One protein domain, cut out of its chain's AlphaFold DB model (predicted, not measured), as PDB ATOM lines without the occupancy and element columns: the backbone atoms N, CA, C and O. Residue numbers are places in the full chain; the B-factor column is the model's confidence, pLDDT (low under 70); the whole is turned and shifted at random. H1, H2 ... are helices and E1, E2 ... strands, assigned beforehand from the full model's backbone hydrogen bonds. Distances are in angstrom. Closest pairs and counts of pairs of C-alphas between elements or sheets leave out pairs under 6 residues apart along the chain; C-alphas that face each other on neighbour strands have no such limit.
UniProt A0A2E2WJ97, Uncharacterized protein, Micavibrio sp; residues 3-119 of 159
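Overview. This is residues 3 to 119 of the 159 residues of an uncharacterized protein of Micavibrio sp (UniProt A0A2E2WJ97). The model has little regular structure: H1 and a long unnamed stretch, residues 10 to 64, string out to a small antiparallel sheet, order E1 - E2 - E3, grazed by the short helices H2 and H3. The 117 printed residues run H1, E1, H2, E2, E3, H3; the class is mixed, with 41 residues in named elements. It is extended, radius of gyration of the C-alphas 26.2 A, spanning 88 by 46 by 35 A.

Arrangement. H1, residues 3 to 9, is not on the sheet; 0 of 3 O i to N i+4 pairs and 1 of 4 O i to N i+3 pairs are within hydrogen-bond range. E1, residues 65 to 73, is antiparallel to E2, residues 89 to 98, at 157 degrees, with N 68 and O 95 2.8 A apart. H2, residues 74 to 78, only grazes the sheet; the closest C-alphas of H2 and E2 are Met 74 and Asp 89, 6.1 A. E2 bends by 61 degrees at residue 92 and forms a hairpin with E3, residues 103 to 105; N 96 and O 104 are 2.8 A apart. H3, residues 111 to 117, only grazes the sheet; its closest C-alphas to E3 are Ser 111 and Val 103, 4.8 A. In H2 and H3 every O i to N i+4 pair is within range.

Along the chain. H1 begins at C-alpha 3 (118.009, 222.784, 341.645). E1 is 25.4 A long and E2 25.3 A. H3 ends at C-alpha 117 (157.070, 230.575, 324.053).

Size, cuts and confidence. The C-alphas farthest apart, Val 3 and Ala 49, are 89.2 A apart. The printed part has no cut. The link from H1 to E1 is long, 55 residues. Low confidence covers 32 residues, among them 3 to 29.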
ATOM      1  N   VAL A   3     117.180 221.657 341.163       56.97
ATOM      2  CA  VAL A   3     118.009 222.784 341.645       56.97
ATOM      3  C   VAL A   3     119.253 222.312 342.413       56.97
ATOM      4  O   VAL A   3     120.320 222.897 342.285       56.97
ATOM      5  N   PHE A   4     119.143 221.201 343.151       56.72
ATOM      6  CA  PHE A   4     120.262 220.632 343.916       56.72
ATOM      7  C   PHE A   4     121.352 220.016 343.019       56.72
ATOM      8  O   PHE A   4     122.503 219.914 343.425       56.72
ATOM      9  N   LEU A   5     120.996 219.635 341.786       56.25
ATOM     10  CA  LEU A   5     121.895 218.985 340.829       56.25
ATOM     11  C   LEU A   5     122.779 220.004 340.089       56.25
ATOM     12  O   LEU A   5     123.928 219.715 339.777       56.25
ATOM     13  N   ILE A   6     122.276 221.227 339.889       59.72
ATOM     14  CA  ILE A   6     123.032 222.328 339.271       59.72
ATOM     15  C   ILE A   6     124.084 222.887 340.242       59.72
ATOM     16  O   ILE A   6     125.188 223.223 339.824       59.72
ATOM     17  N   LEU A   7     123.788 222.921 341.548       55.28
ATOM     18  CA  LEU A   7     124.727 223.420 342.560       55.28
ATOM     19  C   LEU A   7     125.941 222.488 342.760       55.28
ATOM     20  O   LEU A   7     127.026 222.959 343.081       55.28
ATOM     21  N   LEU A   8     125.783 221.179 342.524       58.72
ATOM     22  CA  LEU A   8     126.876 220.203 342.635       58.72
ATOM     23  C   LEU A   8     127.854 220.270 341.445       58.72
ATOM     24  O   LEU A   8     129.034 219.972 341.602       58.72
ATOM     25  N   ALA A   9     127.390 220.698 340.266       59.44
ATOM     26  CA  ALA A   9     128.223 220.811 339.066       59.44
ATOM     27  C   ALA A   9     129.184 222.018 339.094       59.44
ATOM     28  O   ALA A   9     130.192 222.013 338.394       59.44
ATOM     29  N   LEU A  10     128.907 223.029 339.926       58.72
ATOM     30  CA  LEU A  10     129.722 224.245 340.075       58.72
ATOM     31  C   LEU A  10     130.887 224.108 341.073       58.72
ATOM     32  O   LEU A  10     131.690 225.028 341.196       58.72
ATOM     33  N   LEU A  11     130.992 222.976 341.775       58.12
ATOM     34  CA  LEU A  11     132.045 222.705 342.766       58.12
ATOM     35  C   LEU A  11     133.203 221.848 342.223       58.12
ATOM     36  O   LEU A  11     134.068 221.439 342.994       58.12
ATOM     37  N   MET A  12     133.243 221.567 340.918       69.06
ATOM     38  CA  MET A  12     134.364 220.855 340.296       69.06
ATOM     39  C   MET A  12     135.507 221.845 339.995       69.06
ATOM     40  O   MET A  12     135.316 222.736 339.165       69.06
ATOM     41  N   PRO A  13     136.695 221.716 340.619       60.84
ATOM     42  CA  PRO A  13     137.860 222.496 340.223       60.84
ATOM     43  C   PRO A  13     138.309 222.068 338.821       60.84
ATOM     44  O   PRO A  13     138.511 220.884 338.552       60.84
ATOM     45  N   SER A  14     138.468 223.032 337.915       61.41
ATOM     46  CA  SER A  14     139.090 222.798 336.615       61.41
ATOM     47  C   SER A  14     140.561 222.454 336.837       61.41
ATOM     48  O   SER A  14     141.344 223.305 337.257       61.41
ATOM     49  N   ILE A  15     140.944 221.205 336.579       62.69
ATOM     50  CA  ILE A  15     142.356 220.830 336.527       62.69
ATOM     51  C   ILE A  15     142.906 221.415 335.225       62.69
ATOM     52  O   ILE A  15     142.637 220.905 334.140       62.69
ATOM     53  N   VAL A  16     143.628 222.526 335.338       65.00
ATOM     54  CA  VAL A  16     144.429 223.076 334.246       65.00
ATOM     55  C   VAL A  16     145.701 222.239 334.164       65.00
ATOM     56  O   VAL A  16     146.581 222.363 335.013       65.00
ATOM     57  N   LEU A  17     145.794 221.366 333.160       57.78
ATOM     58  CA  LEU A  17     147.074 220.790 332.751       57.78
ATOM     59  C   LEU A  17     147.801 221.827 331.892       57.78
ATOM     60  O   LEU A  17     147.479 222.030 330.723       57.78
ATOM     61  N   ALA A  18     148.753 222.526 332.507       54.44
ATOM     62  CA  ALA A  18     149.736 223.326 331.795       54.44
ATOM     63  C   ALA A  18     150.829 222.382 331.275       54.44
ATOM     64  O   ALA A  18     151.785 222.073 331.980       54.44
ATOM     65  N   GLU A  19     150.662 221.884 330.054       58.53
ATOM     66  CA  GLU A  19     151.645 221.032 329.388       58.53
ATOM     67  C   GLU A  19     152.385 221.848 328.320       58.53
ATOM     68  O   GLU A  19     151.762 222.379 327.403       58.53
ATOM     69  N   GLY A  20     153.719 221.940 328.432       56.03
ATOM     70  CA  GLY A  20     154.571 222.187 327.260       56.03
ATOM     71  C   GLY A  20     155.491 223.415 327.236       56.03
ATOM     72  O   GLY A  20     155.680 223.956 326.153       56.03
ATOM     73  N   LYS A  21     156.097 223.856 328.350       55.81
ATOM     74  CA  LYS A  21     157.089 224.964 328.326       55.81
ATOM     75  C   LYS A  21     158.570 224.573 328.442       55.81
ATOM     76  O   LYS A  21     159.433 225.407 328.218       55.81
ATOM     77  N   GLU A  22     158.889 223.319 328.743       59.31
ATOM     78  CA  GLU A  22     160.211 223.006 329.317       59.31
ATOM     79  C   GLU A  22     161.217 222.374 328.337       59.31
ATOM     80  O   GLU A  22     162.413 222.343 328.615       59.31
ATOM     81  N   THR A  23     160.795 221.828 327.191       59.28
ATOM     82  CA  THR A  23     161.666 220.882 326.467       59.28
ATOM     83  C   THR A  23     162.820 221.524 325.706       59.28
ATOM     84  O   THR A  23     163.846 220.875 325.573       59.28
ATOM     85  N   LEU A  24     162.708 222.769 325.234       58.84
ATOM     86  CA  LEU A  24     163.790 223.433 324.487       58.84
ATOM     87  C   LEU A  24     164.767 224.192 325.395       58.84
ATOM     88  O   LEU A  24     165.974 224.103 325.183       58.84
ATOM     89  N   CYS A  25     164.276 224.878 326.433       63.12
ATOM     90  CA  CYS A  25     165.128 225.654 327.343       63.12
ATOM     91  C   CYS A  25     165.962 224.764 328.280       63.12
ATOM     92  O   CYS A  25     167.050 225.155 328.683       63.12
ATOM     93  N   THR A  26     165.512 223.535 328.552       58.44
ATOM     94  CA  THR A  26     166.269 222.557 329.357       58.44
ATOM     95  C   THR A  26     167.444 221.927 328.592       58.44
ATOM     96  O   THR A  26     168.325 221.323 329.197       58.44
ATOM     97  N   ILE A  27     167.483 222.037 327.257       62.75
ATOM     98  CA  ILE A  27     168.502 221.366 326.427       62.75
ATOM     99  C   ILE A  27     169.819 222.152 326.368       62.75
ATOM    100  O   ILE A  27     170.852 221.566 326.043       62.75
ATOM    101  N   LEU A  28     169.821 223.446 326.700       65.88
ATOM    102  CA  LEU A  28     171.042 224.248 326.730       65.88
ATOM    103  C   LEU A  28     171.551 224.342 328.177       65.88
ATOM    104  O   LEU A  28     171.057 225.178 328.928       65.88
ATOM    105  N   PRO A  29     172.512 223.498 328.600       69.25
ATOM    106  CA  PRO A  29     173.151 223.677 329.894       69.25
ATOM    107  C   PRO A  29     173.904 225.008 329.917       69.25
ATOM    108  O   PRO A  29     174.658 225.314 328.988       69.25
ATOM    109  N   ASP A  30     173.744 225.766 331.001       74.00
ATOM    110  CA  ASP A  30     174.589 226.926 331.263       74.00
ATOM    111  C   ASP A  30     176.055 226.483 331.317       74.00
ATOM    112  O   ASP A  30     176.435 225.562 332.049       74.00
ATOM    113  N   HIS A  31     176.897 227.133 330.517       78.06
ATOM    114  CA  HIS A  31     178.325 226.861 330.525       78.06
ATOM    115  C   HIS A  31     178.955 227.430 331.802       78.06
ATOM    116  O   HIS A  31     179.079 228.643 331.959       78.06
ATOM    117  N   ILE A  32     179.396 226.549 332.700       78.62
ATOM    118  CA  ILE A  32     180.238 226.914 333.841       78.62
ATOM    119  C   ILE A  32     181.697 226.749 333.409       78.62
ATOM    120  O   ILE A  32     182.140 225.640 333.106       78.62
ATOM    121  N   MET A  33     182.434 227.856 333.355       76.50
ATOM    122  CA  MET A  33     183.863 227.851 333.035       76.50
ATOM    123  C   MET A  33     184.660 227.177 334.163       76.50
ATOM    124  O   MET A  33     184.445 227.484 335.334       76.50
ATOM    125  N   GLY A  34     185.579 226.271 333.818       77.69
ATOM    126  CA  GLY A  34     186.588 225.763 334.756       77.69
ATOM    127  C   GLY A  34     187.713 226.780 334.974       77.69
ATOM    128  O   GLY A  34     187.944 227.639 334.127       77.69
ATOM    129  N   ASP A  35     188.450 226.691 336.084       69.19
ATOM    130  CA  ASP A  35     189.547 227.629 336.399       69.19
ATOM    131  C   ASP A  35     190.692 227.615 335.358       69.19
ATOM    132  O   ASP A  35     191.485 228.554 335.255       69.19
ATOM    133  N   ASP A  36     190.780 226.551 334.562       68.19
ATOM    134  CA  ASP A  36     191.806 226.285 333.555       68.19
ATOM    135  C   ASP A  36     191.449 226.770 332.140       68.19
ATOM    136  O   ASP A  36     192.303 226.734 331.255       68.19
ATOM    137  N   VAL A  37     190.234 227.282 331.909       74.69
ATOM    138  CA  VAL A  37     189.785 227.704 330.564       74.69
ATOM    139  C   VAL A  37     190.163 229.146 330.214       74.69
ATOM    140  O   VAL A  37     189.866 229.629 329.119       74.69
ATOM    141  N   THR A  38     190.835 229.855 331.127       81.38
ATOM    142  CA  THR A  38     191.305 231.220 330.869       81.38
ATOM    143  C   THR A  38     192.394 231.196 329.800       81.38
ATOM    144  O   THR A  38     193.519 230.753 330.045       81.38
ATOM    145  N   TYR A  39     192.066 231.709 328.614       81.25
ATOM    146  CA  TYR A  39     192.996 231.801 327.493       81.25
ATOM    147  C   TYR A  39     194.259 232.594 327.860       81.25
ATOM    148  O   TYR A  39     194.189 233.704 328.392       81.25
ATOM    149  N   LYS A  40     195.426 232.041 327.514       85.00
ATOM    150  CA  LYS A  40     196.729 232.702 327.631       85.00
ATOM    151  C   LYS A  40     197.371 232.777 326.253       85.00
ATOM    152  O   LYS A  40     197.669 231.756 325.640       85.00
ATOM    153  N   ALA A  41     197.586 233.994 325.762       83.62
ATOM    154  CA  ALA A  41     198.183 234.198 324.449       83.62
ATOM    155  C   ALA A  41     199.605 233.614 324.390       83.62
ATOM    156  O   ALA A  41     200.419 233.846 325.283       83.62
ATOM    157  N   GLY A  42     199.904 232.881 323.316       87.62
ATOM    158  CA  GLY A  42     201.247 232.373 323.040       87.62
ATOM    159  C   GLY A  42     201.684 231.162 323.867       87.62
ATOM    160  O   GLY A  42     202.838 230.764 323.727       87.62
ATOM    161  N   VAL A  43     200.806 230.549 324.675       90.44
ATOM    162  CA  VAL A  43     201.092 229.278 325.370       90.44
ATOM    163  C   VAL A  43     199.953 228.258 325.236       90.44
ATOM    164  O   VAL A  43     198.784 228.634 325.196       90.44
ATOM    165  N   ASP A  44     200.287 226.968 325.153       84.69
ATOM    166  CA  ASP A  44     199.312 225.869 325.176       84.69
ATOM    167  C   ASP A  44     198.882 225.487 326.610       84.69
ATOM    168  O   ASP A  44     199.354 226.049 327.602       84.69
ATOM    169  N   VAL A  45     197.994 224.490 326.726       85.06
ATOM    170  CA  VAL A  45     197.494 223.965 328.015       85.06
ATOM    171  C   VAL A  45     198.588 223.359 328.904       85.06
ATOM    172  O   VAL A  45     198.388 223.199 330.104       85.06
ATOM    173  N   HIS A  46     199.753 223.038 328.339       86.94
ATOM    174  CA  HIS A  46     200.913 222.507 329.052       86.94
ATOM    175  C   HIS A  46     201.975 223.590 329.325       86.94
ATOM    176  O   HIS A  46     203.025 223.288 329.890       86.94
ATOM    177  N   GLY A  47     201.715 224.849 328.949       87.88
ATOM    178  CA  GLY A  47     202.631 225.974 329.121       87.88
ATOM    179  C   GLY A  47     203.733 226.071 328.063       87.88
ATOM    180  O   GLY A  47     204.652 226.874 328.228       87.88
ATOM    181  N   ASN A  48     203.671 225.290 326.982       91.06
ATOM    182  CA  ASN A  48     204.632 225.399 325.884       91.06
ATOM    183  C   ASN A  48     204.298 226.598 325.004       91.06
ATOM    184  O   ASN A  48     203.130 226.884 324.759       91.06
ATOM    185  N   ALA A  49     205.326 227.263 324.476       92.50
ATOM    186  CA  ALA A  49     205.135 228.373 323.552       92.50
ATOM    187  C   ALA A  49     204.432 227.913 322.262       92.50
ATOM    188  O   ALA A  49     204.844 226.932 321.640       92.50
ATOM    189  N   VAL A  50     203.412 228.659 321.836       91.31
ATOM    190  CA  VAL A  50     202.711 228.451 320.563       91.31
ATOM    191  C   VAL A  50     202.813 229.691 319.688       91.31
ATOM    192  O   VAL A  50     202.687 230.823 320.155       91.31
ATOM    193  N   VAL A  51     203.050 229.475 318.396       89.06
ATOM    194  CA  VAL A  51     203.045 230.554 317.405       89.06
ATOM    195  C   VAL A  51     201.591 230.982 317.160       89.06
ATOM    196  O   VAL A  51     200.725 230.108 317.058       89.06
ATOM    197  N   PRO A  52     201.294 232.295 317.072       81.62
ATOM    198  CA  PRO A  52     199.966 232.772 316.702       81.62
ATOM    199  C   PRO A  52     199.503 232.172 315.372       81.62
ATOM    200  O   PRO A  52     200.309 231.946 314.470       81.62
ATOM    201  N   ALA A  53     198.198 231.933 315.241       80.81
ATOM    202  CA  ALA A  53     197.637 231.439 313.995       80.81
ATOM    203  C   ALA A  53     197.864 232.457 312.863       80.81
ATOM    204  O   ALA A  53     197.572 233.643 313.022       80.81
ATOM    205  N   ASP A  54     198.355 231.980 311.718       81.50
ATOM    206  CA  ASP A  54     198.440 232.767 310.486       81.50
ATOM    207  C   ASP A  54     197.041 232.897 309.874       81.50
ATOM    208  O   ASP A  54     196.613 232.123 309.014       81.50
ATOM    209  N   LEU A  55     196.271 233.837 310.417       79.94
ATOM    210  CA  LEU A  55     194.934 234.140 309.943       79.94
ATOM    211  C   LEU A  55     195.008 235.301 308.956       79.94
ATOM    212  O   LEU A  55     194.967 236.469 309.339       79.94
ATOM    213  N   ASN A  56     194.995 234.978 307.664       77.75
ATOM    214  CA  ASN A  56     194.555 235.914 306.629       77.75
ATOM    215  C   ASN A  56     193.023 236.048 306.705       77.75
ATOM    216  O   ASN A  56     192.294 235.580 305.830       77.75
ATOM    217  N   ALA A  57     192.522 236.600 307.813       74.00
ATOM    218  CA  ALA A  57     191.095 236.685 308.082       74.00
ATOM    219  C   ALA A  57     190.438 237.676 307.113       74.00
ATOM    220  O   ALA A  57     190.572 238.894 307.246       74.00
ATOM    221  N   ALA A  58     189.697 237.152 306.140       80.12
ATOM    222  CA  ALA A  58     188.727 237.959 305.422       80.12
ATOM    223  C   ALA A  58     187.587 238.324 306.392       80.12
ATOM    224  O   ALA A  58     187.107 237.445 307.113       80.12
ATOM    225  N   PRO A  59     187.124 239.586 306.429       81.44
ATOM    226  CA  PRO A  59     185.987 239.954 307.259       81.44
ATOM    227  C   PRO A  59     184.746 239.169 306.815       81.44
ATOM    228  O   PRO A  59     184.281 239.309 305.681       81.44
ATOM    229  N   ILE A  60     184.208 238.338 307.712       82.75
ATOM    230  CA  ILE A  60     182.938 237.642 307.499       82.75
ATOM    231  C   ILE A  60     181.826 238.681 307.617       82.75
ATOM    232  O   ILE A  60     181.652 239.307 308.661       82.75
ATOM    233  N   LYS A  61     181.064 238.870 306.538       84.56
ATOM    234  CA  LYS A  61     179.858 239.699 306.563       84.56
ATOM    235  C   LYS A  61     178.688 238.841 307.018       84.56
ATOM    236  O   LYS A  61     178.234 237.975 306.272       84.56
ATOM    237  N   VAL A  62     178.217 239.085 308.234       85.00
ATOM    238  CA  VAL A  62     176.955 238.517 308.715       85.00
ATOM    239  C   VAL A  62     175.810 239.209 307.962       85.00
ATOM    240  O   VAL A  62     175.876 240.423 307.756       85.00
ATOM    241  N   PRO A  63     174.801 238.471 307.470       88.44
ATOM    242  CA  PRO A  63     173.668 239.077 306.787       88.44
ATOM    243  C   PRO A  63     172.783 239.852 307.766       88.44
ATOM    244  O   PRO A  63     172.598 239.439 308.907       88.44
ATOM    245  N   SER A  64     172.145 240.911 307.269       92.19
ATOM    246  CA  SER A  64     171.247 241.739 308.078       92.19
ATOM    247  C   SER A  64     169.912 241.076 308.425       92.19
ATOM    248  O   SER A  64     169.167 241.550 309.287       92.19
ATOM    249  N   VAL A  65     169.581 239.997 307.710       95.50
ATOM    250  CA  VAL A  65     168.380 239.185 307.911       95.50
ATOM    251  C   VAL A  65     168.728 237.721 307.673       95.50
ATOM    252  O   VAL A  65     169.211 237.359 306.597       95.50
ATOM    253  N   ILE A  66     168.444 236.875 308.655       94.88
ATOM    254  CA  ILE A  66     168.509 235.417 308.544       94.88
ATOM    255  C   ILE A  66     167.122 234.920 308.139       94.88
ATOM    256  O   ILE A  66     166.124 235.276 308.762       94.88
ATOM    257  N   LYS A  67     167.055 234.103 307.087       95.06
ATOM    258  CA  LYS A  67     165.809 233.592 306.506       95.06
ATOM    259  C   LYS A  67     165.699 232.093 306.752       95.06
ATOM    260  O   LYS A  67     166.480 231.329 306.190       95.06
ATOM    261  N   ILE A  68     164.744 231.683 307.582       93.81
ATOM    262  CA  ILE A  68     164.536 230.285 307.975       93.81
ATOM    263  C   ILE A  68     163.249 229.771 307.318       93.81
ATOM    264  O   ILE A  68     162.164 230.275 307.627       93.81
ATOM    265  N   PRO A  69     163.332 228.791 306.400       93.25
ATOM    266  CA  PRO A  69     162.153 228.214 305.770       93.25
ATOM    267  C   PRO A  69     161.387 227.337 306.767       93.25
ATOM    268  O   PRO A  69     161.942 226.400 307.333       93.25
ATOM    269  N   LEU A  70     160.096 227.609 306.951       90.38
ATOM    270  CA  LEU A  70     159.195 226.710 307.667       90.38
ATOM    271  C   LEU A  70     158.668 225.660 306.703       90.38
ATOM    272  O   LEU A  70     157.960 225.989 305.750       90.38
ATOM    273  N   GLN A  71     159.005 224.403 306.961       90.69
ATOM    274  CA  GLN A  71     158.622 223.266 306.135       90.69
ATOM    275  C   GLN A  71     157.780 222.282 306.940       90.69
ATOM    276  O   GLN A  71     157.942 222.145 308.155       90.69
ATOM    277  N   VAL A  72     156.868 221.598 306.257       88.44
ATOM    278  CA  VAL A  72     156.133 220.465 306.812       88.44
ATOM    279  C   VAL A  72     156.234 219.287 305.862       88.44
ATOM    280  O   VAL A  72     155.990 219.412 304.665       88.44
ATOM    281  N   GLU A  73     156.531 218.139 306.455       87.69
ATOM    282  CA  GLU A  73     156.591 216.835 305.812       87.69
ATOM    283  C   GLU A  73     155.166 216.356 305.478       87.69
ATOM    284  O   GLU A  73     154.412 215.892 306.348       87.69
ATOM    285  N   MET A  74     154.745 216.531 304.225       85.94
ATOM    286  CA  MET A  74     153.367 216.250 303.810       85.94
ATOM    287  C   MET A  74     153.066 214.756 303.768       85.94
ATOM    288  O   MET A  74     151.938 214.378 304.083       85.94
ATOM    289  N   ALA A  75     154.044 213.897 303.460       84.00
ATOM    290  CA  ALA A  75     153.824 212.454 303.457       84.00
ATOM    291  C   ALA A  75     153.388 211.940 304.833       84.00
ATOM    292  O   ALA A  75     152.338 211.304 304.973       84.00
ATOM    293  N   LYS A  76     154.112 212.362 305.871       83.69
ATOM    294  CA  LYS A  76     153.783 212.079 307.269       83.69
ATOM    295  C   LYS A  76     152.418 212.622 307.684       83.69
ATOM    296  O   LYS A  76     151.691 211.962 308.423       83.69
ATOM    297  N   ARG A  77     152.042 213.820 307.220       83.56
ATOM    298  CA  ARG A  77     150.730 214.426 307.523       83.56
ATOM    299  C   ARG A  77     149.574 213.701 306.835       83.56
ATOM    300  O   ARG A  77     148.515 213.563 307.440       83.56
ATOM    301  N   LEU A  78     149.773 213.259 305.596       84.88
ATOM    302  CA  LEU A  78     148.752 212.617 304.765       84.88
ATOM    303  C   LEU A  78     148.722 211.089 304.909       84.88
ATOM    304  O   LEU A  78     147.850 210.454 304.322       84.88
ATOM    305  N   GLN A  79     149.638 210.506 305.692       82.50
ATOM    306  CA  GLN A  79     149.790 209.055 305.873       82.50
ATOM    307  C   GLN A  79     149.964 208.306 304.542       82.50
ATOM    308  O   GLN A  79     149.568 207.149 304.402       82.50
ATOM    309  N   ILE A  80     150.543 208.981 303.551       79.31
ATOM    310  CA  ILE A  80     150.920 208.364 302.284       79.31
ATOM    311  C   ILE A  80     152.290 207.717 302.458       79.31
ATOM    312  O   ILE A  80     153.153 208.252 303.146       79.31
ATOM    313  N   LEU A  81     152.463 206.535 301.869       70.06
ATOM    314  CA  LEU A  81     153.715 205.793 301.951       70.06
ATOM    315  C   LEU A  81     154.848 206.619 301.319       70.06
ATOM    316  O   LEU A  81     154.759 206.976 300.143       70.06
ATOM    317  N   ASP A  82     155.927 206.846 302.076       65.06
ATOM    318  CA  ASP A  82     157.170 207.494 301.608       65.06
ATOM    319  C   ASP A  82     157.837 206.747 300.434       65.06
ATOM    320  O   ASP A  82     158.697 207.280 299.735       65.06
ATOM    321  N   ASP A  83     157.392 205.517 300.168       66.44
ATOM    322  CA  ASP A  83     157.906 204.608 299.140       66.44
ATOM    323  C   ASP A  83     157.622 205.068 297.694       66.44
ATOM    324  O   ASP A  83     158.084 204.463 296.728       66.44
ATOM    325  N   LEU A  84     156.860 206.154 297.519       70.69
ATOM    326  CA  LEU A  84     156.622 206.762 296.207       70.69
ATOM    327  C   LEU A  84     157.804 207.616 295.714       70.69
ATOM    328  O   LEU A  84     157.776 208.063 294.566       70.69
ATOM    329  N   GLY A  85     158.826 207.855 296.549       67.94
ATOM    330  CA  GLY A  85     160.010 208.641 296.176       67.94
ATOM    331  C   GLY A  85     159.697 210.104 295.844       67.94
ATOM    332  O   GLY A  85     160.413 210.728 295.062       67.94
ATOM    333  N   LEU A  86     158.599 210.636 296.386       71.94
ATOM    334  CA  LEU A  86     158.164 212.013 296.176       71.94
ATOM    335  C   LEU A  86     158.803 212.922 297.227       71.94
ATOM    336  O   LEU A  86     158.755 212.621 298.418       71.94
ATOM    337  N   GLU A  87     159.350 214.060 296.800       74.94
ATOM    338  CA  GLU A  87     159.747 215.121 297.726       74.94
ATOM    339  C   GLU A  87     158.472 215.790 298.250       74.94
ATOM    340  O   GLU A  87     157.719 216.406 297.493       74.94
ATOM    341  N   THR A  88     158.169 215.574 299.533       79.94
ATOM    342  CA  THR A  88     156.903 216.007 300.150       79.94
ATOM    343  C   THR A  88     157.079 217.144 301.151       79.94
ATOM    344  O   THR A  88     156.149 217.460 301.898       79.94
ATOM    345  N   ASP A  89     158.235 217.803 301.134       83.81
ATOM    346  CA  ASP A  89     158.469 219.001 301.924       83.81
ATOM    347  C   ASP A  89     157.744 220.185 301.289       83.81
ATOM    348  O   ASP A  89     158.122 220.708 300.239       83.81
ATOM    349  N   ALA A  90     156.676 220.630 301.943       84.19
ATOM    350  CA  ALA A  90     155.995 221.854 301.557       84.19
ATOM    351  C   ALA A  90     156.475 222.998 302.446       84.19
ATOM    352  O   ALA A  90     156.326 222.965 303.671       84.19
ATOM    353  N   GLN A  91     157.022 224.037 301.818       87.50
ATOM    354  CA  GLN A  91     157.329 225.288 302.498       87.50
ATOM    355  C   GLN A  91     156.027 226.039 302.800       87.50
ATOM    356  O   GLN A  91     155.309 226.448 301.891       87.50
ATOM    357  N   ILE A  92     155.730 226.219 304.085       90.31
ATOM    358  CA  ILE A  92     154.533 226.921 304.567       90.31
ATOM    359  C   ILE A  92     154.791 228.423 304.706       90.31
ATOM    360  O   ILE A  92     153.880 229.230 304.536       90.31
ATOM    361  N   GLY A  93     156.033 228.814 304.978       91.75
ATOM    362  CA  GLY A  93     156.392 230.219 305.074       91.75
ATOM    363  C   GLY A  93     157.860 230.439 305.391       91.75
ATOM    364  O   GLY A  93     158.667 229.507 305.398       91.75
ATOM    365  N   LEU A  94     158.199 231.699 305.643       94.94
ATOM    366  CA  LEU A  94     159.554 232.137 305.933       94.94
ATOM    367  C   LEU A  94     159.559 232.936 307.231       94.94
ATOM    368  O   LEU A  94     158.790 233.887 307.371       94.94
ATOM    369  N   ILE A  95     160.429 232.547 308.157       95.75
ATOM    370  CA  ILE A  95     160.757 233.350 309.332       95.75
ATOM    371  C   ILE A  95     161.967 234.212 308.987       95.75
ATOM    372  O   ILE A  95     162.972 233.711 308.477       95.75
ATOM    373  N   GLU A  96     161.876 235.501 309.283       97.12
ATOM    374  CA  GLU A  96     162.958 236.466 309.132       97.12
ATOM    375  C   GLU A  96     163.439 236.915 310.516       97.12
ATOM    376  O   GLU A  96     162.663 237.441 311.311       97.12
ATOM    377  N   ILE A  97     164.722 236.703 310.812       95.25
ATOM    378  CA  ILE A  97     165.368 237.167 312.047       95.25
ATOM    379  C   ILE A  97     166.314 238.306 311.683       95.25
ATOM    380  O   ILE A  97     167.247 238.119 310.900       95.25
ATOM    381  N   HIS A  98     166.072 239.488 312.237       95.25
ATOM    382  CA  HIS A  98     166.879 240.682 311.996       95.25
ATOM    383  C   HIS A  98     168.032 240.810 312.999       95.25
ATOM    384  O   HIS A  98     167.976 240.255 314.093       95.25
ATOM    385  N   GLU A  99     169.049 241.608 312.661       91.69
ATOM    386  CA  GLU A  99     170.222 241.869 313.522       91.69
ATOM    387  C   GLU A  99     169.865 242.321 314.946       91.69
ATOM    388  O   GLU A  99     170.559 241.975 315.897       91.69
ATOM    389  N   ASN A 100     168.768 243.066 315.112       89.75
ATOM    390  CA  ASN A 100     168.312 243.541 316.419       89.75
ATOM    391  C   ASN A 100     167.527 242.490 317.230       89.75
ATOM    392  O   ASN A 100     166.957 242.822 318.267       89.75
ATOM    393  N   GLY A 101     167.453 241.245 316.753       89.88
ATOM    394  CA  GLY A 101     166.710 240.154 317.383       89.88
ATOM    395  C   GLY A 101     165.210 240.141 317.085       89.88
ATOM    396  O   GLY A 101     164.513 239.270 317.598       89.88
ATOM    397  N   ARG A 102     164.698 241.065 316.257       94.19
ATOM    398  CA  ARG A 102     163.290 241.060 315.831       94.19
ATOM    399  C   ARG A 102     163.002 239.847 314.949       94.19
ATOM    400  O   ARG A 102     163.740 239.598 313.994       94.19
ATOM    401  N   VAL A 103     161.901 239.156 315.230       95.50
ATOM    402  CA  VAL A 103     161.426 237.987 314.483       95.50
ATOM    403  C   VAL A 103     160.145 238.337 313.730       95.50
ATOM    404  O   VAL A 103     159.154 238.732 314.338       95.50
ATOM    405  N   VAL A 104     160.155 238.167 312.409       96.62
ATOM    406  CA  VAL A 104     159.023 238.460 311.521       96.62
ATOM    407  C   VAL A 104     158.565 237.189 310.807       96.62
ATOM    408  O   VAL A 104     159.383 236.439 310.274       96.62
ATOM    409  N   TYR A 105     157.254 236.959 310.751       95.94
ATOM    410  CA  TYR A 105     156.639 235.876 309.982       95.94
ATOM    411  C   TYR A 105     155.476 236.417 309.153       95.94
ATOM    412  O   TYR A 105     154.582 237.069 309.677       95.94
ATOM    413  N   GLY A 106     155.496 236.192 307.836       93.06
ATOM    414  CA  GLY A 106     154.431 236.680 306.946       93.06
ATOM    415  C   GLY A 106     154.251 238.207 306.930       93.06
ATOM    416  O   GLY A 106     153.198 238.686 306.525       93.06
ATOM    417  N   GLY A 107     155.261 238.968 307.368       93.69
ATOM    418  CA  GLY A 107     155.201 240.427 307.519       93.69
ATOM    419  C   GLY A 107     154.752 240.920 308.900       93.69
ATOM    420  O   GLY A 107     154.773 242.126 309.132       93.69
ATOM    421  N   GLU A 108     154.391 240.022 309.816       95.81
ATOM    422  CA  GLU A 108     154.000 240.341 311.192       95.81
ATOM    423  C   GLU A 108     155.170 240.150 312.164       95.81
ATOM    424  O   GLU A 108     155.902 239.162 312.072       95.81
ATOM    425  N   ASP A 109     155.357 241.095 313.090       95.88
ATOM    426  CA  ASP A 109     156.341 240.978 314.170       95.88
ATOM    427  C   ASP A 109     155.807 240.037 315.257       95.88
ATOM    428  O   ASP A 109     154.820 240.334 315.927       95.88
ATOM    429  N   ILE A 110     156.475 238.897 315.422       94.50
ATOM    430  CA  ILE A 110     156.105 237.841 316.370       94.50
ATOM    431  C   ILE A 110     157.109 237.719 317.522       94.50
ATOM    432  O   ILE A 110     157.088 236.727 318.254       94.50
ATOM    433  N   SER A 111     157.999 238.700 317.700       94.00
ATOM    434  CA  SER A 111     159.102 238.642 318.671       94.00
ATOM    435  C   SER A 111     158.616 238.346 320.094       94.00
ATOM    436  O   SER A 111     159.146 237.453 320.753       94.00
ATOM    437  N   SER A 112     157.557 239.027 320.540       90.94
ATOM    438  CA  SER A 112     156.942 238.837 321.861       90.94
ATOM    439  C   SER A 112     156.415 237.415 322.069       90.94
ATOM    440  O   SER A 112     156.634 236.796 323.112       90.94
ATOM    441  N   SER A 113     155.766 236.862 321.041       90.00
ATOM    442  CA  SER A 113     155.215 235.506 321.047       90.00
ATOM    443  C   SER A 113     156.321 234.456 321.116       90.00
ATOM    444  O   SER A 113     156.201 233.484 321.861       90.00
ATOM    445  N   VAL A 114     157.419 234.669 320.386       89.56
ATOM    446  CA  VAL A 114     158.593 233.787 320.410       89.56
ATOM    447  C   VAL A 114     159.261 233.811 321.784       89.56
ATOM    448  O   VAL A 114     159.498 232.751 322.359       89.56
ATOM    449  N   LEU A 115     159.501 234.996 322.354       88.12
ATOM    450  CA  LEU A 115     160.079 235.134 323.697       88.12
ATOM    451  C   LEU A 115     159.196 234.464 324.758       88.12
ATOM    452  O   LEU A 115     159.687 233.661 325.550       88.12
ATOM    453  N   SER A 116     157.884 234.695 324.694       86.62
ATOM    454  CA  SER A 116     156.904 234.090 325.603       86.62
ATOM    455  C   SER A 116     156.860 232.563 325.499       86.62
ATOM    456  O   SER A 116     156.719 231.874 326.516       86.62
ATOM    457  N   ALA A 117     156.988 232.017 324.285       86.06
ATOM    458  CA  ALA A 117     157.070 230.575 324.053       86.06
ATOM    459  C   ALA A 117     158.355 229.979 324.645       86.06
ATOM    460  O   ALA A 117     158.323 228.874 325.183       86.06
ATOM    461  N   CYS A 118     159.456 230.733 324.615       81.38
ATOM    462  CA  CYS A 118     160.723 230.382 325.256       81.38
ATOM    463  C   CYS A 118     160.754 230.661 326.772       81.38
ATOM    464  O   CYS A 118     161.766 230.394 327.413       81.38
ATOM    465  N   GLY A 119     159.679 231.201 327.359       81.81
ATOM    466  CA  GLY A 119     159.636 231.556 328.781       81.81
ATOM    467  C   GLY A 119     160.509 232.757 329.154       81.81
ATOM    468  O   GLY A 119     160.784 232.962 330.334       81.81
TER     469      GLY A 119